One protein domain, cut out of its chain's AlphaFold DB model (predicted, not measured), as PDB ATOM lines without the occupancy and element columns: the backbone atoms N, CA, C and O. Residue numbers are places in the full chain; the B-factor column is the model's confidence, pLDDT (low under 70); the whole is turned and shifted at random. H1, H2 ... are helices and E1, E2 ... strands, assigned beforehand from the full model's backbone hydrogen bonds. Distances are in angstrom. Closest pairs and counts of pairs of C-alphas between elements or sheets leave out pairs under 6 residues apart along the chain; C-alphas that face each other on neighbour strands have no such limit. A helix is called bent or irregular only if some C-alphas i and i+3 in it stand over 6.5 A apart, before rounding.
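This is residues 5 to 120 and 129 to 166 of the 300 residues of an uncharacterized protein of Setosphaeria turcica (strain 28A) (UniProt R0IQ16). Irregular helix H2 lies near the middle and leads into a two-strand ribbon, E1 and E2, with H3 packed beside E2; the longest helix, H5, meets the last residue of H2, Val 64, with its residues 110 to 114, the two making a corner at about a right angle, and residues 99 to 105, at the other end of H5, stick out. Loops fill much of the rest, H1 and H4 are short turns of helix, and H6 ends the printed part off to one side. The printed part has 154 residues, under half in named elements, in the order H1 H2 E1 H3 H4 H5 E2 H6, and is mostly helix. It is compact, with a radius of gyration of the C-alphas of 16.9 A and spans of 46 by 39 by 26 A.

Start at H1, residues 25 to 29: it only just touches H4, residues 89 to 93, with 3 pairs of C-alphas within 8 A, the closest Leu 29 and Leu 89 at 4.7 A. Val 64 of H2, residues 52 to 64, touches residues 110 to 114 of H5, residues 100 to 115; the closest C-alphas, of Val 64 and Ala 114, are 5.7 A apart, and the lines are about perpendicular at 90 degrees. H2 is irregular, with C-alphas 54 and 57 7.2 A apart. E1, residues 66 to 69, and E2, residues 144 to 147, are antiparallel at 144 degrees; look for N 67 and O 146 at 2.9 A. The closest C-alphas of H3, residues 71 to 80, and E2 are those of Pro 71 and Arg 144, 6.7 A. H6, residues 161 to 166, touches no helix. H1, H4, H5 and H6 have every O i to N i+4 pair within hydrogen-bond range, H2 7 of 9 and H3 5 of 6.

Find C-alpha 25 at (146.934, 144.934, 112.516), where H1 begins. H2 is 17.5 A long, H3 15.1 A and H5 22.5 A. H6 ends at C-alpha 166, (167.027, 140.046, 131.330).

The C-alphas farthest apart, of Asp 6 and Ala 139, are 51.1 A apart. Residues 121 to 128 are not printed, and C-alphas 120 and 129 are 10.5 A apart. The links H1 to H2 and E2 to H6 are long. The pLDDT is under 70 at residues 13 to 18, 48, 116 to 120 and 158 to 166.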
ATOM      1  N   HIS A   5     140.944 152.583 115.220       71.31
ATOM      2  CA  HIS A   5     140.578 151.156 115.239       71.31
ATOM      3  C   HIS A   5     139.894 150.769 113.931       71.31
ATOM      4  O   HIS A   5     140.175 149.702 113.394       71.31
ATOM      5  N   ASP A   6     139.099 151.681 113.367       77.75
ATOM      6  CA  ASP A   6     138.459 151.513 112.060       77.75
ATOM      7  C   ASP A   6     139.483 151.487 110.916       77.75
ATOM      8  O   ASP A   6     139.205 151.002 109.824       77.75
ATOM      9  N   GLN A   7     140.706 151.955 111.181       84.31
ATOM     10  CA  GLN A   7     141.831 151.923 110.246       84.31
ATOM     11  C   GLN A   7     142.684 150.651 110.381       84.31
ATOM     12  O   GLN A   7     143.796 150.604 109.853       84.31
ATOM     13  N   GLY A   8     142.209 149.641 111.118       88.31
ATOM     14  CA  GLY A   8     142.921 148.378 111.291       88.31
ATOM     15  C   GLY A   8     144.206 148.533 112.105       88.31
ATOM     16  O   GLY A   8     145.251 148.017 111.711       88.31
ATOM     17  N   ARG A   9     144.161 149.270 113.222       86.75
ATOM     18  CA  ARG A   9     145.303 149.432 114.137       86.75
ATOM     19  C   ARG A   9     144.978 148.944 115.544       86.75
ATOM     20  O   ARG A   9     143.899 149.225 116.064       86.75
ATOM     21  N   PHE A  10     145.936 148.263 116.170       81.81
ATOM     22  CA  PHE A  10     145.891 147.973 117.597       81.81
ATOM     23  C   PHE A  10     146.059 149.279 118.367       81.81
ATOM     24  O   PHE A  10     147.046 150.001 118.195       81.81
ATOM     25  N   HIS A  11     145.073 149.588 119.203       73.06
ATOM     26  CA  HIS A  11     145.198 150.675 120.163       73.06
ATOM     27  C   HIS A  11     146.079 150.255 121.329       73.06
ATOM     28  O   HIS A  11     146.163 149.081 121.678       73.06
ATOM     29  N   ILE A  12     146.694 151.263 121.931       70.56
ATOM     30  CA  ILE A  12     147.408 151.202 123.206       70.56
ATOM     31  C   ILE A  12     146.455 150.578 124.244       70.56
ATOM     32  O   ILE A  12     145.402 151.173 124.505       70.56
ATOM     33  N   PRO A  13     146.752 149.386 124.803       68.88
ATOM     34  CA  PRO A  13     145.915 148.803 125.845       68.88
ATOM     35  C   PRO A  13     145.798 149.768 127.029       68.88
ATOM     36  O   PRO A  13     146.754 150.446 127.380       68.88
ATOM     37  N   LEU A  14     144.633 149.832 127.671       58.09
ATOM     38  CA  LEU A  14     144.364 150.851 128.700       58.09
ATOM     39  C   LEU A  14     145.340 150.787 129.897       58.09
ATOM     40  O   LEU A  14     145.570 151.786 130.563       58.09
ATOM     41  N   GLY A  15     145.940 149.620 130.148       65.19
ATOM     42  CA  GLY A  15     146.843 149.380 131.276       65.19
ATOM     43  C   GLY A  15     148.336 149.599 131.018       65.19
ATOM     44  O   GLY A  15     149.117 149.252 131.899       65.19
ATOM     45  N   ILE A  16     148.759 150.104 129.851       66.94
ATOM     46  CA  ILE A  16     150.197 150.265 129.560       66.94
ATOM     47  C   ILE A  16     150.702 151.626 130.047       66.94
ATOM     48  O   ILE A  16     150.069 152.660 129.830       66.94
ATOM     49  N   TYR A  17     151.836 151.621 130.750       61.38
ATOM     50  CA  TYR A  17     152.404 152.816 131.385       61.38
ATOM     51  C   TYR A  17     153.072 153.761 130.381       61.38
ATOM     52  O   TYR A  17     153.238 154.950 130.660       61.38
ATOM     53  N   ALA A  18     153.435 153.244 129.207       68.44
ATOM     54  CA  ALA A  18     154.146 153.977 128.179       68.44
ATOM     55  C   ALA A  18     153.237 154.312 126.989       68.44
ATOM     56  O   ALA A  18     152.376 153.536 126.575       68.44
ATOM     57  N   ILE A  19     153.444 155.484 126.390       72.50
ATOM     58  CA  ILE A  19     152.692 155.877 125.194       72.50
ATOM     59  C   ILE A  19     153.295 155.129 123.991       72.50
ATOM     60  O   ILE A  19     154.433 155.377 123.616       72.50
ATOM     61  N   GLY A  20     152.562 154.210 123.370       76.12
ATOM     62  CA  GLY A  20     152.997 153.536 122.138       76.12
ATOM     63  C   GLY A  20     152.447 154.201 120.872       76.12
ATOM     64  O   GLY A  20     151.449 154.915 120.924       76.12
ATOM     65  N   ASP A  21     153.066 153.967 119.713       82.75
ATOM     66  CA  ASP A  21     152.426 154.302 118.435       82.75
ATOM     67  C   ASP A  21     151.476 153.159 118.027       82.75
ATOM     68  O   ASP A  21     151.874 151.998 118.099       82.75
ATOM     69  N   PRO A  22     150.231 153.437 117.589       85.44
ATOM     70  CA  PRO A  22     149.287 152.391 117.201       85.44
ATOM     71  C   PRO A  22     149.810 151.509 116.064       85.44
ATOM     72  O   PRO A  22     150.142 151.995 114.974       85.44
ATOM     73  N   GLU A  23     149.817 150.201 116.293       87.94
ATOM     74  CA  GLU A  23     150.422 149.228 115.388       87.94
ATOM     75  C   GLU A  23     149.437 148.756 114.306       87.94
ATOM     76  O   GLU A  23     148.304 148.397 114.634       87.94
ATOM     77  N   PRO A  24     149.825 148.711 113.016       91.62
ATOM     78  CA  PRO A  24     148.973 148.160 111.963       91.62
ATOM     79  C   PRO A  24     148.683 146.669 112.195       91.62
ATOM     80  O   PRO A  24     149.612 145.858 112.243       91.62
ATOM     81  N   ILE A  25     147.400 146.307 112.281       92.12
ATOM     82  CA  ILE A  25     146.934 144.934 112.516       92.12
ATOM     83  C   ILE A  25     147.440 144.012 111.405       92.12
ATOM     84  O   ILE A  25     148.042 142.987 111.703       92.12
ATOM     85  N   ASP A  26     147.288 144.401 110.135       94.38
ATOM     86  CA  ASP A  26     147.699 143.558 109.003       94.38
ATOM     87  C   ASP A  26     149.187 143.204 109.037       94.38
ATOM     88  O   ASP A  26     149.557 142.056 108.814       94.38
ATOM     89  N   ARG A  27     150.049 144.158 109.409       94.31
ATOM     90  CA  ARG A  27     151.489 143.905 109.539       94.31
ATOM     91  C   ARG A  27     151.776 142.837 110.590       94.31
ATOM     92  O   ARG A  27     152.566 141.934 110.341       94.31
ATOM     93  N   ILE A  28     151.175 142.981 111.769       93.75
ATOM     94  CA  ILE A  28     151.353 142.044 112.882       93.75
ATOM     95  C   ILE A  28     150.824 140.664 112.495       93.75
ATOM     96  O   ILE A  28     151.467 139.649 112.763       93.75
ATOM     97  N   LEU A  29     149.667 140.624 111.837       94.44
ATOM     98  CA  LEU A  29     149.018 139.385 111.443       94.44
ATOM     99  C   LEU A  29     149.777 138.627 110.352       94.44
ATOM    100  O   LEU A  29     149.819 137.400 110.408       94.44
ATOM    101  N   ASP A  30     150.388 139.335 109.403       96.31
ATOM    102  CA  ASP A  30     151.083 138.758 108.245       96.31
ATOM    103  C   ASP A  30     152.591 138.573 108.444       96.31
ATOM    104  O   ASP A  30     153.297 138.166 107.519       96.31
ATOM    105  N   LEU A  31     153.094 138.835 109.652       95.62
ATOM    106  CA  LEU A  31     154.497 138.625 109.984       95.62
ATOM    107  C   LEU A  31     154.888 137.149 109.809       95.62
ATOM    108  O   LEU A  31     154.221 136.253 110.333       95.62
ATOM    109  N   ASP A  32     155.994 136.896 109.106       96.25
ATOM    110  CA  ASP A  32     156.558 135.552 108.965       96.25
ATOM    111  C   ASP A  32     157.263 135.147 110.264       96.25
ATOM    112  O   ASP A  32     158.451 135.419 110.480       96.25
ATOM    113  N   LEU A  33     156.517 134.457 111.125       95.25
ATOM    114  CA  LEU A  33     156.983 134.023 112.439       95.25
ATOM    115  C   LEU A  33     158.075 132.939 112.355       95.25
ATOM    116  O   LEU A  33     158.641 132.553 113.379       95.25
ATOM    117  N   GLY A  34     158.358 132.387 111.170       95.00
ATOM    118  CA  GLY A  34     159.499 131.494 110.961       95.00
ATOM    119  C   GLY A  34     160.834 132.230 110.880       95.00
ATOM    120  O   GLY A  34     161.865 131.642 111.197       95.00
ATOM    121  N   LYS A  35     160.816 133.509 110.486       94.00
ATOM    122  CA  LYS A  35     162.013 134.353 110.334       94.00
ATOM    123  C   LYS A  35     162.155 135.387 111.438       94.00
ATOM    124  O   LYS A  35     163.271 135.740 111.787       94.00
ATOM    125  N   GLN A  36     161.035 135.891 111.943       89.56
ATOM    126  CA  GLN A  36     161.006 136.890 113.003       89.56
ATOM    127  C   GLN A  36     160.456 136.226 114.262       89.56
ATOM    128  O   GLN A  36     159.251 135.964 114.346       89.56
ATOM    129  N   PRO A  37     161.337 135.863 115.209       81.56
ATOM    130  CA  PRO A  37     160.934 135.074 116.354       81.56
ATOM    131  C   PRO A  37     160.063 135.895 117.296       81.56
ATOM    132  O   PRO A  37     159.196 135.296 117.923       81.56
ATOM    133  N   LEU A  38     160.233 137.216 117.361       89.38
ATOM    134  CA  LEU A  38     159.369 138.134 118.098       89.38
ATOM    135  C   LEU A  38     158.897 139.283 117.203       89.38
ATOM    136  O   LEU A  38     159.507 139.628 116.190       89.38
ATOM    137  N   LEU A  39     157.765 139.855 117.588       91.94
ATOM    138  CA  LEU A  39     157.202 141.065 117.021       91.94
ATOM    139  C   LEU A  39     157.961 142.256 117.588       91.94
ATOM    140  O   LEU A  39     157.930 142.509 118.792       91.94
ATOM    141  N   THR A  40     158.580 143.018 116.695       91.06
ATOM    142  CA  THR A  40     159.096 144.348 117.007       91.06
ATOM    143  C   THR A  40     158.025 145.383 116.642       91.06
ATOM    144  O   THR A  40     157.444 145.307 115.541       91.06
ATOM    145  N   PRO A  41     157.718 146.336 117.534       90.56
ATOM    146  CA  PRO A  41     156.859 147.462 117.192       90.56
ATOM    147  C   PRO A  41     157.540 148.338 116.127       90.56
ATOM    148  O   PRO A  41     158.762 148.458 116.092       90.56
ATOM    149  N   LEU A  42     156.756 148.920 115.217       87.88
ATOM    150  CA  LEU A  42     157.256 149.898 114.239       87.88
ATOM    151  C   LEU A  42     157.494 151.268 114.868       87.88
ATOM    152  O   LEU A  42     158.255 152.072 114.328       87.88
ATOM    153  N   GLY A  43     156.752 151.556 115.934       84.06
ATOM    154  CA  GLY A  43     156.778 152.829 116.624       84.06
ATOM    155  C   GLY A  43     158.011 153.058 117.484       84.06
ATOM    156  O   GLY A  43     159.045 152.399 117.388       84.06
ATOM    157  N   ARG A  44     157.867 154.028 118.378       83.19
ATOM    158  CA  ARG A  44     158.849 154.311 119.424       83.19
ATOM    159  C   ARG A  44     158.959 153.142 120.404       83.19
ATOM    160  O   ARG A  44     157.949 152.628 120.877       83.19
ATOM    161  N   ILE A  45     160.197 152.773 120.717       83.56
ATOM    162  CA  ILE A  45     160.546 151.673 121.634       83.56
ATOM    163  C   ILE A  45     161.283 152.157 122.888       83.56
ATOM    164  O   ILE A  45     161.656 151.351 123.726       83.56
ATOM    165  N   GLN A  46     161.540 153.464 122.997       77.88
ATOM    166  CA  GLN A  46     162.342 154.048 124.070       77.88
ATOM    167  C   GLN A  46     161.484 154.870 125.043       77.88
ATOM    168  O   GLN A  46     160.713 155.728 124.592       77.88
ATOM    169  N   PRO A  47     161.682 154.715 126.367       71.31
ATOM    170  CA  PRO A  47     160.960 155.477 127.382       71.31
ATOM    171  C   PRO A  47     160.945 156.999 127.123       71.31
ATOM    172  O   PRO A  47     161.940 157.558 126.657       71.31
ATOM    173  N   PRO A  48     159.835 157.704 127.425       66.69
ATOM    174  CA  PRO A  48     158.602 157.213 128.056       66.69
ATOM    175  C   PRO A  48     157.609 156.565 127.066       66.69
ATOM    176  O   PRO A  48     156.438 156.377 127.399       66.69
ATOM    177  N   TYR A  49     158.038 156.273 125.833       74.31
ATOM    178  CA  TYR A  49     157.202 155.699 124.782       74.31
ATOM    179  C   TYR A  49     157.604 154.250 124.506       74.31
ATOM    180  O   TYR A  49     158.718 153.997 124.063       74.31
ATOM    181  N   SER A  50     156.709 153.290 124.716       79.19
ATOM    182  CA  SER A  50     157.031 151.880 124.497       79.19
ATOM    183  C   SER A  50     155.927 151.199 123.713       79.19
ATOM    184  O   SER A  50     154.901 150.789 124.247       79.19
ATOM    185  N   GLY A  51     156.143 151.057 122.406       82.19
ATOM    186  CA  GLY A  51     155.343 150.159 121.578       82.19
ATOM    187  C   GLY A  51     155.517 148.686 121.963       82.19
ATOM    188  O   GLY A  51     154.742 147.857 121.491       82.19
ATOM    189  N   ILE A  52     156.508 148.348 122.802       86.44
ATOM    190  CA  ILE A  52     156.782 146.970 123.242       86.44
ATOM    191  C   ILE A  52     155.560 146.420 123.973       86.44
ATOM    192  O   ILE A  52     155.129 145.305 123.687       86.44
ATOM    193  N   ASP A  53     154.921 147.240 124.804       83.06
ATOM    194  CA  ASP A  53     153.729 146.855 125.557       83.06
ATOM    195  C   ASP A  53     152.528 146.506 124.659       83.06
ATOM    196  O   ASP A  53     151.672 145.711 125.041       83.06
ATOM    197  N   ILE A  54     152.460 147.064 123.443       84.88
ATOM    198  CA  ILE A  54     151.402 146.738 122.472       84.88
ATOM    199  C   ILE A  54     151.599 145.318 121.930       84.88
ATOM    200  O   ILE A  54     150.630 144.589 121.710       84.88
ATOM    201  N   VAL A  55     152.850 144.913 121.701       89.38
ATOM    202  CA  VAL A  55     153.185 143.622 121.083       89.38
ATOM    203  C   VAL A  55     153.551 142.538 122.096       89.38
ATOM    204  O   VAL A  55     153.599 141.370 121.721       89.38
ATOM    205  N   SER A  56     153.763 142.874 123.371       87.62
ATOM    206  CA  SER A  56     154.222 141.957 124.425       87.62
ATOM    207  C   SER A  56     153.291 140.755 124.612       87.62
ATOM    208  O   SER A  56     153.739 139.609 124.613       87.62
ATOM    209  N   ILE A  57     151.977 140.984 124.659       83.62
ATOM    210  CA  ILE A  57     150.983 139.908 124.795       83.62
ATOM    211  C   ILE A  57     150.980 138.958 123.588       83.62
ATOM    212  O   ILE A  57     150.808 137.743 123.720       83.62
ATOM    213  N   LEU A  58     151.228 139.500 122.396       90.25
ATOM    214  CA  LEU A  58     151.361 138.704 121.184       90.25
ATOM    215  C   LEU A  58     152.694 137.954 121.183       90.25
ATOM    216  O   LEU A  58     152.732 136.790 120.795       90.25
ATOM    217  N   ASN A  59     153.762 138.572 121.686       90.69
ATOM    218  CA  ASN A  59     155.065 137.942 121.864       90.69
ATOM    219  C   ASN A  59     155.002 136.753 122.819       90.69
ATOM    220  O   ASN A  59     155.594 135.725 122.505       90.69
ATOM    221  N   LEU A  60     154.212 136.809 123.896       86.88
ATOM    222  CA  LEU A  60     153.952 135.639 124.745       86.88
ATOM    223  C   LEU A  60     153.378 134.475 123.927       86.88
ATOM    224  O   LEU A  60     153.906 133.364 123.961       86.88
ATOM    225  N   THR A  61     152.356 134.745 123.114       88.44
ATOM    226  CA  THR A  61     151.738 133.737 122.235       88.44
ATOM    227  C   THR A  61     152.740 133.187 121.214       88.44
ATOM    228  O   THR A  61     152.862 131.974 121.020       88.44
ATOM    229  N   VAL A  62     153.507 134.073 120.572       91.81
ATOM    230  CA  VAL A  62     154.538 133.706 119.596       91.81
ATOM    231  C   VAL A  62     155.665 132.909 120.256       91.81
ATOM    232  O   VAL A  62     156.232 132.050 119.583       91.81
ATOM    233  N   THR A  63     155.971 133.142 121.532       89.12
ATOM    234  CA  THR A  63     156.975 132.417 122.325       89.12
ATOM    235  C   THR A  63     156.495 131.028 122.737       89.12
ATOM    236  O   THR A  63     157.239 130.052 122.592       89.12
ATOM    237  N   VAL A  64     155.243 130.893 123.180       88.06
ATOM    238  CA  VAL A  64     154.661 129.614 123.628       88.06
ATOM    239  C   VAL A  64     154.679 128.552 122.527       88.06
ATOM    240  O   VAL A  64     155.030 127.411 122.804       88.06
ATOM    241  N   ARG A  65     154.455 128.924 121.263       90.62
ATOM    242  CA  ARG A  65     154.432 127.972 120.132       90.62
ATOM    243  C   ARG A  65     155.781 127.367 119.725       90.62
ATOM    244  O   ARG A  65     155.817 126.557 118.804       90.62
ATOM    245  N   LYS A  66     156.900 127.846 120.262       91.06
ATOM    246  CA  LYS A  66     158.234 127.339 119.895       91.06
ATOM    247  C   LYS A  66     158.577 126.110 120.727       91.06
ATOM    248  O   LYS A  66     158.054 125.963 121.814       91.06
ATOM    249  N   GLU A  67     159.483 125.259 120.300       91.56
ATOM    250  CA  GLU A  67     160.009 124.198 121.159       91.56
ATOM    251  C   GLU A  67     161.481 123.995 120.851       91.56
ATOM    252  O   GLU A  67     161.860 123.935 119.681       91.56
ATOM    253  N   LEU A  68     162.298 123.916 121.901       91.44
ATOM    254  CA  LEU A  68     163.698 123.533 121.787       91.44
ATOM    255  C   LEU A  68     163.766 122.013 121.680       91.44
ATOM    256  O   LEU A  68     163.335 121.297 122.583       91.44
ATOM    257  N   VAL A  69     164.320 121.522 120.579       94.06
ATOM    258  CA  VAL A  69     164.461 120.092 120.309       94.06
ATOM    259  C   VAL A  69     165.916 119.727 120.040       94.06
ATOM    260  O   VAL A  69     166.691 120.515 119.490       94.06
ATOM    261  N   CYS A  70     166.305 118.516 120.439       95.06
ATOM    262  CA  CYS A  70     167.616 117.970 120.117       95.06
ATOM    263  C   CYS A  70     167.707 117.622 118.617       95.06
ATOM    264  O   CYS A  70     166.673 117.456 117.959       95.06
ATOM    265  N   PRO A  71     168.924 117.480 118.059       95.81
ATOM    266  CA  PRO A  71     169.102 117.199 116.634       95.81
ATOM    267  C   PRO A  71     168.357 115.951 116.139       95.81
ATOM    268  O   PRO A  71     167.764 115.990 115.065       95.81
ATOM    269  N   SER A  72     168.311 114.874 116.930       96.38
ATOM    270  CA  SER A  72     167.597 113.652 116.543       96.38
ATOM    271  C   SER A  72     166.082 113.869 116.454       96.38
ATOM    272  O   SER A  72     165.475 113.545 115.436       96.38
ATOM    273  N   CYS A  73     165.470 114.496 117.464       96.06
ATOM    274  CA  CYS A  73     164.042 114.828 117.427       96.06
ATOM    275  C   CYS A  73     163.709 115.845 116.327       96.06
ATOM    276  O   CYS A  73     162.619 115.809 115.759       96.06
ATOM    277  N   PHE A  74     164.637 116.747 116.000       96.25
ATOM    278  CA  PHE A  74     164.484 117.661 114.872       96.25
ATOM    279  C   PHE A  74     164.411 116.908 113.536       96.25
ATOM    280  O   PHE A  74     163.484 117.131 112.759       96.25
ATOM    281  N   GLU A  75     165.339 115.981 113.284       96.25
ATOM    282  CA  GLU A  75     165.343 115.151 112.072       96.25
ATOM    283  C   GLU A  75     164.073 114.305 111.937       96.25
ATOM    284  O   GLU A  75     163.549 114.144 110.835       96.25
ATOM    285  N   GLU A  76     163.548 113.784 113.045       95.62
ATOM    286  CA  GLU A  76     162.274 113.062 113.057       95.62
ATOM    287  C   GLU A  76     161.100 113.963 112.669       95.62
ATOM    288  O   GLU A  76     160.312 113.593 111.796       95.62
ATOM    289  N   ARG A  77     161.011 115.170 113.240       94.44
ATOM    290  CA  ARG A  77     159.953 116.139 112.904       94.44
ATOM    291  C   ARG A  77     160.030 116.616 111.455       94.44
ATOM    292  O   ARG A  77     158.996 116.823 110.825       94.44
ATOM    293  N   LEU A  78     161.231 116.732 110.892       92.62
ATOM    294  CA  LEU A  78     161.414 117.099 109.485       92.62
ATOM    295  C   LEU A  78     160.868 116.058 108.501       92.62
ATOM    296  O   LEU A  78     160.561 116.412 107.364       92.62
ATOM    297  N   LYS A  79     160.728 114.789 108.903       94.88
ATOM    298  CA  LYS A  79     160.164 113.745 108.029       94.88
ATOM    299  C   LYS A  79     158.663 113.927 107.802       94.88
ATOM    300  O   LYS A  79     158.168 113.537 106.748       94.88
ATOM    301  N   SER A  80     157.948 114.496 108.772       92.75
ATOM    302  CA  SER A  80     156.494 114.700 108.716       92.75
ATOM    303  C   SER A  80     156.085 116.150 108.438       92.75
ATOM    304  O   SER A  80     154.928 116.399 108.102       92.75
ATOM    305  N   GLY A  81     157.015 117.100 108.569       92.06
ATOM    306  CA  GLY A  81     156.751 118.534 108.505       92.06
ATOM    307  C   GLY A  81     157.390 119.282 107.329       92.06
ATOM    308  O   GLY A  81     158.230 118.756 106.599       92.06
ATOM    309  N   PRO A  82     157.023 120.563 107.142       95.88
ATOM    310  CA  PRO A  82     157.757 121.477 106.285       95.88
ATOM    311  C   PRO A  82     159.158 121.738 106.851       95.88
ATOM    312  O   PRO A  82     159.349 121.853 108.057       95.88
ATOM    313  N   LEU A  83     160.136 121.943 105.966       95.00
ATOM    314  CA  LEU A  83     161.515 122.244 106.371       95.00
ATOM    315  C   LEU A  83     161.621 123.525 107.215       95.00
ATOM    316  O   LEU A  83     162.443 123.616 108.119       95.00
ATOM    317  N   ARG A  84     160.800 124.534 106.904       96.56
ATOM    318  CA  ARG A  84     160.812 125.844 107.562       96.56
ATOM    319  C   ARG A  84     159.410 126.257 107.967       96.56
ATOM    320  O   ARG A  84     158.451 126.055 107.220       96.56
ATOM    321  N   CYS A  85     159.314 126.896 109.125       96.62
ATOM    322  CA  CYS A  85     158.100 127.549 109.577       96.62
ATOM    323  C   CYS A  85     157.746 128.707 108.632       96.62
ATOM    324  O   CYS A  85     158.601 129.502 108.255       96.62
ATOM    325  N   SER A  86     156.469 128.799 108.263       96.44
ATOM    326  CA  SER A  86     155.888 129.929 107.513       96.44
ATOM    327  C   SER A  86     154.543 130.364 108.110       96.44
ATOM    328  O   SER A  86     153.652 130.877 107.417       96.44
ATOM    329  N   CYS A  87     154.368 130.077 109.401       96.38
ATOM    330  CA  CYS A  87     153.204 130.489 110.164       96.38
ATOM    331  C   CYS A  87     153.166 132.007 110.300       96.38
ATOM    332  O   CYS A  87     154.193 132.655 110.488       96.38
ATOM    333  N   THR A  88     151.952 132.535 110.274       96.88
ATOM    334  CA  THR A  88     151.640 133.922 110.599       96.88
ATOM    335  C   THR A  88     150.540 133.918 111.659       96.88
ATOM    336  O   THR A  88     149.850 132.903 111.833       96.88
ATOM    337  N   LEU A  89     150.355 135.024 112.383       94.50
ATOM    338  CA  LEU A  89     149.238 135.132 113.328       94.50
ATOM    339  C   LEU A  89     147.891 135.084 112.593       94.50
ATOM    340  O   LEU A  89     146.946 134.491 113.110       94.50
ATOM    341  N   ARG A  90     147.817 135.606 111.359       95.19
ATOM    342  CA  ARG A  90     146.631 135.492 110.497       95.19
ATOM    343  C   ARG A  90     146.254 134.034 110.254       95.19
ATOM    344  O   ARG A  90     145.132 133.642 110.563       95.19
ATOM    345  N   LYS A  91     147.213 133.221 109.793       94.38
ATOM    346  CA  LYS A  91     146.994 131.791 109.530       94.38
ATOM    347  C   LYS A  91     146.553 131.033 110.777       94.38
ATOM    348  O   LYS A  91     145.795 130.075 110.675       94.38
ATOM    349  N   ARG A  92     147.061 131.429 111.949       91.31
ATOM    350  CA  ARG A  92     146.723 130.784 113.221       91.31
ATOM    351  C   ARG A  92     145.320 131.147 113.698       91.31
ATOM    352  O   ARG A  92     144.582 130.242 114.062       91.31
ATOM    353  N   PHE A  93     144.975 132.434 113.707       89.56
ATOM    354  CA  PHE A  93     143.798 132.928 114.428       89.56
ATOM    355  C   PHE A  93     142.629 133.358 113.545       89.56
ATOM    356  O   PHE A  93     141.497 133.319 114.011       89.56
ATOM    357  N   LEU A  94     142.874 133.789 112.304       88.88
ATOM    358  CA  LEU A  94     141.824 134.346 111.439       88.88
ATOM    359  C   LEU A  94     141.468 133.445 110.262       88.88
ATOM    360  O   LEU A  94     140.296 133.315 109.925       88.88
ATOM    361  N   ASP A  95     142.458 132.798 109.648       90.88
ATOM    362  CA  ASP A  95     142.212 131.940 108.481       90.88
ATOM    363  C   ASP A  95     141.643 130.566 108.876       90.88
ATOM    364  O   ASP A  95     141.301 129.753 108.016       90.88
ATOM    365  N   ARG A  96     141.533 130.291 110.183       86.62
ATOM    366  CA  ARG A  96     141.017 129.042 110.742       86.62
ATOM    367  C   ARG A  96     139.731 129.297 111.510       86.62
ATOM    368  O   ARG A  96     139.709 130.047 112.476       86.62
ATOM    369  N   TRP A  97     138.681 128.590 111.117       84.25
ATOM    370  CA  TRP A  97     137.454 128.488 111.896       84.25
ATOM    371  C   TRP A  97     137.529 127.197 112.704       84.25
ATOM    372  O   TRP A  97     137.400 126.109 112.147       84.25
ATOM    373  N   LEU A  98     137.805 127.313 114.002       86.62
ATOM    374  CA  LEU A  98     137.790 126.179 114.924       86.62
ATOM    375  C   LEU A  98     136.471 126.165 115.685       86.62
ATOM    376  O   LEU A  98     135.954 127.216 116.066       86.62
ATOM    377  N   CYS A  99     135.934 124.972 115.933       93.69
ATOM    378  CA  CYS A  99     134.902 124.843 116.950       93.69
ATOM    379  C   CYS A  99     135.522 125.077 118.339       93.69
ATOM    380  O   CYS A  99     136.740 124.993 118.520       93.69
ATOM    381  N   VAL A 100     134.677 125.349 119.334       91.19
ATOM    382  CA  VAL A 100     135.123 125.626 120.710       91.19
ATOM    383  C   VAL A 100     135.946 124.468 121.288       91.19
ATOM    384  O   VAL A 100     136.966 124.721 121.918       91.19
ATOM    385  N   GLY A 101     135.556 123.214 121.023       95.50
ATOM    386  CA  GLY A 101     136.303 122.029 121.463       95.50
ATOM    387  C   GLY A 101     137.728 121.998 120.909       95.50
ATOM    388  O   GLY A 101     138.681 122.000 121.678       95.50
ATOM    389  N   CYS A 102     137.884 122.115 119.584       92.38
ATOM    390  CA  CYS A 102     139.205 122.151 118.953       92.38
ATOM    391  C   CYS A 102     140.072 123.320 119.441       92.38
ATOM    392  O   CYS A 102     141.286 123.171 119.544       92.38
ATOM    393  N   TYR A 103     139.474 124.481 119.734       89.25
ATOM    394  CA  TYR A 103     140.206 125.598 120.333       89.25
ATOM    395  C   TYR A 103     140.709 125.263 121.745       89.25
ATOM    396  O   TYR A 103     141.858 125.555 122.064       89.25
ATOM    397  N   ILE A 104     139.875 124.640 122.584       91.38
ATOM    398  CA  ILE A 104     140.254 124.234 123.944       91.38
ATOM    399  C   ILE A 104     141.382 123.201 123.907       91.38
ATOM    400  O   ILE A 104     142.358 123.355 124.640       91.38
ATOM    401  N   ASP A 105     141.281 122.191 123.043       91.75
ATOM    402  CA  ASP A 105     142.306 121.153 122.902       91.75
ATOM    403  C   ASP A 105     143.644 121.752 122.462       91.75
ATOM    404  O   ASP A 105     144.693 121.470 123.040       91.75
ATOM    405  N   GLU A 106     143.601 122.649 121.479       89.25
ATOM    406  CA  GLU A 106     144.769 123.369 120.986       89.25
ATOM    407  C   GLU A 106     145.395 124.268 122.064       89.25
ATOM    408  O   GLU A 106     146.615 124.285 122.230       89.25
ATOM    409  N   HIS A 107     144.567 124.973 122.836       87.69
ATOM    410  CA  HIS A 107     145.011 125.808 123.952       87.69
ATOM    411  C   HIS A 107     145.634 124.986 125.084       87.69
ATOM    412  O   HIS A 107     146.612 125.414 125.698       87.69
ATOM    413  N   ASN A 108     145.093 123.801 125.366       89.31
ATOM    414  CA  ASN A 108     145.660 122.886 126.352       89.31
ATOM    415  C   ASN A 108     147.004 122.328 125.880       89.31
ATOM    416  O   ASN A 108     147.956 122.344 126.653       89.31
ATOM    417  N   ALA A 109     147.130 121.957 124.604       87.00
ATOM    418  CA  ALA A 109     148.414 121.554 124.037       87.00
ATOM    419  C   ALA A 109     149.462 122.679 124.142       87.00
ATOM    420  O   ALA A 109     150.591 122.441 124.574       87.00
ATOM    421  N   ASP A 110     149.082 123.922 123.819       85.56
ATOM    422  CA  ASP A 110     149.959 125.093 123.959       85.56
ATOM    423  C   ASP A 110     150.377 125.318 125.435       85.56
ATOM    424  O   ASP A 110     151.532 125.662 125.709       85.56
ATOM    425  N   LYS A 111     149.486 125.068 126.407       85.56
ATOM    426  CA  LYS A 111     149.805 125.114 127.850       85.56
ATOM    427  C   LYS A 111     150.746 124.001 128.298       85.56
ATOM    428  O   LYS A 111     151.674 124.280 129.060       85.56
ATOM    429  N   ASP A 112     150.529 122.776 127.837       85.25
ATOM    430  CA  ASP A 112     151.377 121.634 128.180       85.25
ATOM    431  C   ASP A 112     152.812 121.901 127.714       85.25
ATOM    432  O   ASP A 112     153.757 121.807 128.498       85.25
ATOM    433  N   ILE A 113     152.975 122.396 126.484       81.75
ATOM    434  CA  ILE A 113     154.264 122.858 125.951       81.75
ATOM    435  C   ILE A 113     154.881 123.950 126.834       81.75
ATOM    436  O   ILE A 113     156.081 123.913 127.115       81.75
ATOM    437  N   ALA A 114     154.093 124.945 127.254       78.38
ATOM    438  CA  ALA A 114     154.589 126.031 128.098       78.38
ATOM    439  C   ALA A 114     155.120 125.517 129.447       78.38
ATOM    440  O   ALA A 114     156.132 126.022 129.935       78.38
ATOM    441  N   SER A 115     154.499 124.478 130.012       73.25
ATOM    442  CA  SER A 115     154.926 123.873 131.279       73.25
ATOM    443  C   SER A 115     156.307 123.208 131.201       73.25
ATOM    444  O   SER A 115     157.049 123.210 132.180       73.25
ATOM    445  N   HIS A 116     156.705 122.718 130.024       67.75
ATOM    446  CA  HIS A 116     158.013 122.093 129.807       67.75
ATOM    447  C   HIS A 116     159.165 123.098 129.634       67.75
ATOM    448  O   HIS A 116     160.331 122.702 129.640       67.75
ATOM    449  N   LYS A 117     158.871 124.396 129.475       64.75
ATOM    450  CA  LYS A 117     159.874 125.416 129.125       64.75
ATOM    451  C   LYS A 117     160.545 126.118 130.297       64.75
ATOM    452  O   LYS A 117     161.613 126.689 130.097       64.75
ATOM    453  N   MET A 118     159.966 126.092 131.494       52.56
ATOM    454  CA  MET A 118     160.521 126.803 132.646       52.56
ATOM    455  C   MET A 118     160.920 125.834 133.753       52.56
ATOM    456  O   MET A 118     160.116 125.479 134.610       52.56
ATOM    457  N   ILE A 119     162.203 125.474 133.788       47.47
ATOM    458  CA  ILE A 119     162.831 125.096 135.053       47.47
ATOM    459  C   ILE A 119     163.311 126.402 135.682       47.47
ATOM    460  O   ILE A 119     164.381 126.919 135.351       47.47
ATOM    461  N   HIS A 120     162.476 126.974 136.550       45.00
ATOM    462  CA  HIS A 120     162.894 128.072 137.409       45.00
ATOM    463  C   HIS A 120     164.063 127.600 138.274       45.00
ATOM    464  O   HIS A 120     163.897 126.770 139.171       45.00
ATOM    465  N   HIS A 129     167.865 123.307 130.008       80.81
ATOM    466  CA  HIS A 129     166.749 122.967 129.129       80.81
ATOM    467  C   HIS A 129     166.840 121.476 128.735       80.81
ATOM    468  O   HIS A 129     167.933 120.935 128.539       80.81
ATOM    469  N   GLN A 130     165.693 120.801 128.636       88.62
ATOM    470  CA  GLN A 130     165.592 119.423 128.144       88.62
ATOM    471  C   GLN A 130     164.680 119.386 126.918       88.62
ATOM    472  O   GLN A 130     163.675 120.092 126.856       88.62
ATOM    473  N   CYS A 131     165.033 118.563 125.935       91.44
ATOM    474  CA  CYS A 131     164.157 118.234 124.815       91.44
ATOM    475  C   CYS A 131     162.959 117.408 125.313       91.44
ATOM    476  O   CYS A 131     163.090 116.673 126.290       91.44
ATOM    477  N   GLY A 132     161.829 117.414 124.596       86.81
ATOM    478  CA  GLY A 132     160.655 116.591 124.938       86.81
ATOM    479  C   GLY A 132     160.915 115.074 125.020       86.81
ATOM    480  O   GLY A 132     160.156 114.355 125.658       86.81
ATOM    481  N   CYS A 133     162.015 114.575 124.441       92.12
ATOM    482  CA  CYS A 133     162.458 113.183 124.584       92.12
ATOM    483  C   CYS A 133     163.273 112.910 125.867       92.12
ATOM    484  O   CYS A 133     163.735 111.791 126.073       92.12
ATOM    485  N   GLY A 134     163.501 113.929 126.701       90.81
ATOM    486  CA  GLY A 134     164.317 113.866 127.917       90.81
ATOM    487  C   GLY A 134     165.815 114.121 127.706       90.81
ATOM    488  O   GLY A 134     166.568 114.165 128.679       90.81
ATOM    489  N   ALA A 135     166.278 114.309 126.464       91.31
ATOM    490  CA  ALA A 135     167.678 114.641 126.201       91.31
ATOM    491  C   ALA A 135     168.032 116.019 126.784       91.31
ATOM    492  O   ALA A 135     167.349 117.007 126.515       91.31
ATOM    493  N   SER A 136     169.113 116.087 127.562       90.44
ATOM    494  CA  SER A 136     169.655 117.352 128.070       90.44
ATOM    495  C   SER A 136     170.541 118.010 127.012       90.44
ATOM    496  O   SER A 136     171.281 117.319 126.311       90.44
ATOM    497  N   PHE A 137     170.482 119.337 126.894       89.44
ATOM    498  CA  PHE A 137     171.366 120.069 125.985       89.44
ATOM    499  C   PHE A 137     172.751 120.229 126.624       89.44
ATOM    500  O   PHE A 137     172.956 121.059 127.507       89.44
ATOM    501  N   GLU A 138     173.699 119.387 126.215       88.00
ATOM    502  CA  GLU A 138     175.092 119.462 126.667       88.00
ATOM    503  C   GLU A 138     175.840 120.650 126.038       88.00
ATOM    504  O   GLU A 138     175.469 121.154 124.976       88.00
ATOM    505  N   ALA A 139     176.944 121.070 126.666       84.38
ATOM    506  CA  ALA A 139     177.810 122.117 126.131       84.38
ATOM    507  C   ALA A 139     178.311 121.751 124.720       84.38
ATOM    508  O   ALA A 139     179.041 120.777 124.539       84.38
ATOM    509  N   GLY A 140     177.925 122.548 123.720       86.19
ATOM    510  CA  GLY A 140     178.265 122.334 122.309       86.19
ATOM    511  C   GLY A 140     177.174 121.649 121.480       86.19
ATOM    512  O   GLY A 140     177.285 121.624 120.254       86.19
ATOM    513  N   MET A 141     176.101 121.149 122.101       87.69
ATOM    514  CA  MET A 141     174.895 120.785 121.361       87.69
ATOM    515  C   MET A 141     174.193 122.067 120.909       87.69
ATOM    516  O   MET A 141     173.896 122.930 121.726       87.69
ATOM    517  N   GLN A 142     173.920 122.190 119.609       89.62
ATOM    518  CA  GLN A 142     173.114 123.285 119.071       89.62
ATOM    519  C   GLN A 142     171.645 122.847 119.055       89.62
ATOM    520  O   GLN A 142     171.263 122.080 118.162       89.62
ATOM    521  N   PRO A 143     170.821 123.256 120.042       91.50
ATOM    522  CA  PRO A 143     169.397 122.969 119.994       91.50
ATOM    523  C   PRO A 143     168.780 123.609 118.748       91.50
ATOM    524  O   PRO A 143     169.245 124.631 118.241       91.50
ATOM    525  N   ARG A 144     167.715 122.995 118.244       93.81
ATOM    526  CA  ARG A 144     166.930 123.533 117.130       93.81
ATOM    527  C   ARG A 144     165.601 124.012 117.675       93.81
ATOM    528  O   ARG A 144     165.057 123.402 118.590       93.81
ATOM    529  N   ILE A 145     165.067 125.082 117.100       93.31
ATOM    530  CA  ILE A 145     163.751 125.588 117.478       93.31
ATOM    531  C   ILE A 145     162.751 125.213 116.395       93.31
ATOM    532  O   ILE A 145     162.907 125.565 115.226       93.31
ATOM    533  N   VAL A 146     161.697 124.514 116.797       94.75
ATOM    534  CA  VAL A 146     160.595 124.119 115.916       94.75
ATOM    535  C   VAL A 146     159.313 124.830 116.313       94.75
ATOM    536  O   VAL A 146     159.095 125.172 117.473       94.75
ATOM    537  N   CYS A 147     158.462 125.101 115.330       94.62
ATOM    538  CA  CYS A 147     157.144 125.671 115.558       94.62
ATOM    539  C   CYS A 147     156.128 124.556 115.803       94.62
ATOM    540  O   CYS A 147     155.869 123.767 114.907       94.62
ATOM    541  N   ASN A 148     155.455 124.547 116.944       92.31
ATOM    542  CA  ASN A 148     154.482 123.507 117.290       92.31
ATOM    543  C   ASN A 148     153.195 123.565 116.466       92.31
ATOM    544  O   ASN A 148     152.468 122.585 116.386       92.31
ATOM    545  N   TRP A 149     152.933 124.681 115.784       92.75
ATOM    546  CA  TRP A 149     151.766 124.801 114.911       92.75
ATOM    547  C   TRP A 149     151.951 124.123 113.555       92.75
ATOM    548  O   TRP A 149     150.976 123.677 112.963       92.75
ATOM    549  N   CYS A 150     153.177 124.093 113.026       94.50
ATOM    550  CA  CYS A 150     153.444 123.555 111.688       94.50
ATOM    551  C   CYS A 150     154.630 122.598 111.624       94.50
ATOM    552  O   CYS A 150     155.021 122.256 110.523       94.50
ATOM    553  N   THR A 151     155.238 122.268 112.761       95.25
ATOM    554  CA  THR A 151     156.457 121.458 112.956       95.25
ATOM    555  C   THR A 151     157.731 121.930 112.244       95.25
ATOM    556  O   THR A 151     158.799 121.373 112.488       95.25
ATOM    557  N   GLY A 152     157.668 122.993 111.436       96.62
ATOM    558  CA  GLY A 152     158.826 123.536 110.726       96.62
ATOM    559  C   GLY A 152     159.796 124.333 111.600       96.62
ATOM    560  O   GLY A 152     159.423 124.898 112.631       96.62
ATOM    561  N   GLU A 153     161.048 124.415 111.148       96.25
ATOM    562  CA  GLU A 153     162.132 125.131 111.830       96.25
ATOM    563  C   GLU A 153     161.899 126.651 111.877       96.25
ATOM    564  O   GLU A 153     161.493 127.253 110.879       96.25
ATOM    565  N   VAL A 154     162.201 127.280 113.015       95.38
ATOM    566  CA  VAL A 154     162.236 128.742 113.178       95.38
ATOM    567  C   VAL A 154     163.690 129.212 113.113       95.38
ATOM    568  O   VAL A 154     164.481 128.894 113.993       95.38
ATOM    569  N   THR A 155     164.037 129.980 112.081       92.88
ATOM    570  CA  THR A 155     165.424 130.334 111.724       92.88
ATOM    571  C   THR A 155     165.789 131.789 112.049       92.88
ATOM    572  O   THR A 155     166.641 132.355 111.370       92.88
ATOM    573  N   GLY A 156     165.078 132.435 112.973       82.56
ATOM    574  CA  GLY A 156     165.421 133.790 113.425       82.56
ATOM    575  C   GLY A 156     166.697 133.810 114.267       82.56
ATOM    576  O   GLY A 156     167.084 132.765 114.780       82.56
ATOM    577  N   ASP A 157     167.326 134.977 114.414       77.81
ATOM    578  CA  ASP A 157     168.387 135.171 115.408       77.81
ATOM    579  C   ASP A 157     167.742 135.241 116.799       77.81
ATOM    580  O   ASP A 157     166.813 136.020 117.029       77.81
ATOM    581  N   TRP A 158     168.181 134.359 117.690       69.75
ATOM    582  CA  TRP A 158     167.673 134.235 119.063       69.75
ATOM    583  C   TRP A 158     168.692 134.660 120.104       69.75
ATOM    584  O   TRP A 158     168.307 134.971 121.228       69.75
ATOM    585  N   ASP A 159     169.962 134.671 119.707       60.34
ATOM    586  CA  ASP A 159     171.094 134.872 120.600       60.34
ATOM    587  C   ASP A 159     171.067 136.265 121.260       60.34
ATOM    588  O   ASP A 159     171.572 136.413 122.364       60.34
ATOM    589  N   ASP A 160     170.393 137.249 120.652       56.47
ATOM    590  CA  ASP A 160     170.328 138.625 121.168       56.47
ATOM    591  C   ASP A 160     169.136 138.882 122.121       56.47
ATOM    592  O   ASP A 160     169.044 139.946 122.730       56.47
ATOM    593  N   MET A 161     168.181 137.952 122.249       58.12
ATOM    594  CA  MET A 161     166.897 138.249 122.913       58.12
ATOM    595  C   MET A 161     166.878 137.942 124.409       58.12
ATOM    596  O   MET A 161     166.176 138.621 125.161       58.12
ATOM    597  N   ASP A 162     167.620 136.919 124.838       57.12
ATOM    598  CA  ASP A 162     167.707 136.577 126.259       57.12
ATOM    599  C   ASP A 162     168.481 137.660 127.029       57.12
ATOM    600  O   ASP A 162     168.107 137.968 128.157       57.12
ATOM    601  N   GLU A 163     169.475 138.307 126.402       59.88
ATOM    602  CA  GLU A 163     170.228 139.415 127.010       59.88
ATOM    603  C   GLU A 163     169.354 140.671 127.201       59.88
ATOM    604  O   GLU A 163     169.299 141.213 128.303       59.88
ATOM    605  N   GLU A 164     168.597 141.099 126.180       58.44
ATOM    606  CA  GLU A 164     167.759 142.309 126.282       58.44
ATOM    607  C   GLU A 164     166.597 142.152 127.280       58.44
ATOM    608  O   GLU A 164     166.268 143.090 128.010       58.44
ATOM    609  N   MET A 165     165.969 140.971 127.347       54.78
ATOM    610  CA  MET A 165     164.832 140.744 128.247       54.78
ATOM    611  C   MET A 165     165.266 140.616 129.714       54.78
ATOM    612  O   MET A 165     164.523 141.036 130.603       54.78
ATOM    613  N   GLN A 166     166.459 140.068 129.979       55.88
ATOM    614  CA  GLN A 166     167.027 140.046 131.330       55.88
ATOM    615  C   GLN A 166     167.417 141.446 131.804       55.88
ATOM    616  O   GLN A 166     167.092 141.802 132.934       55.88
TER     617      GLN A 166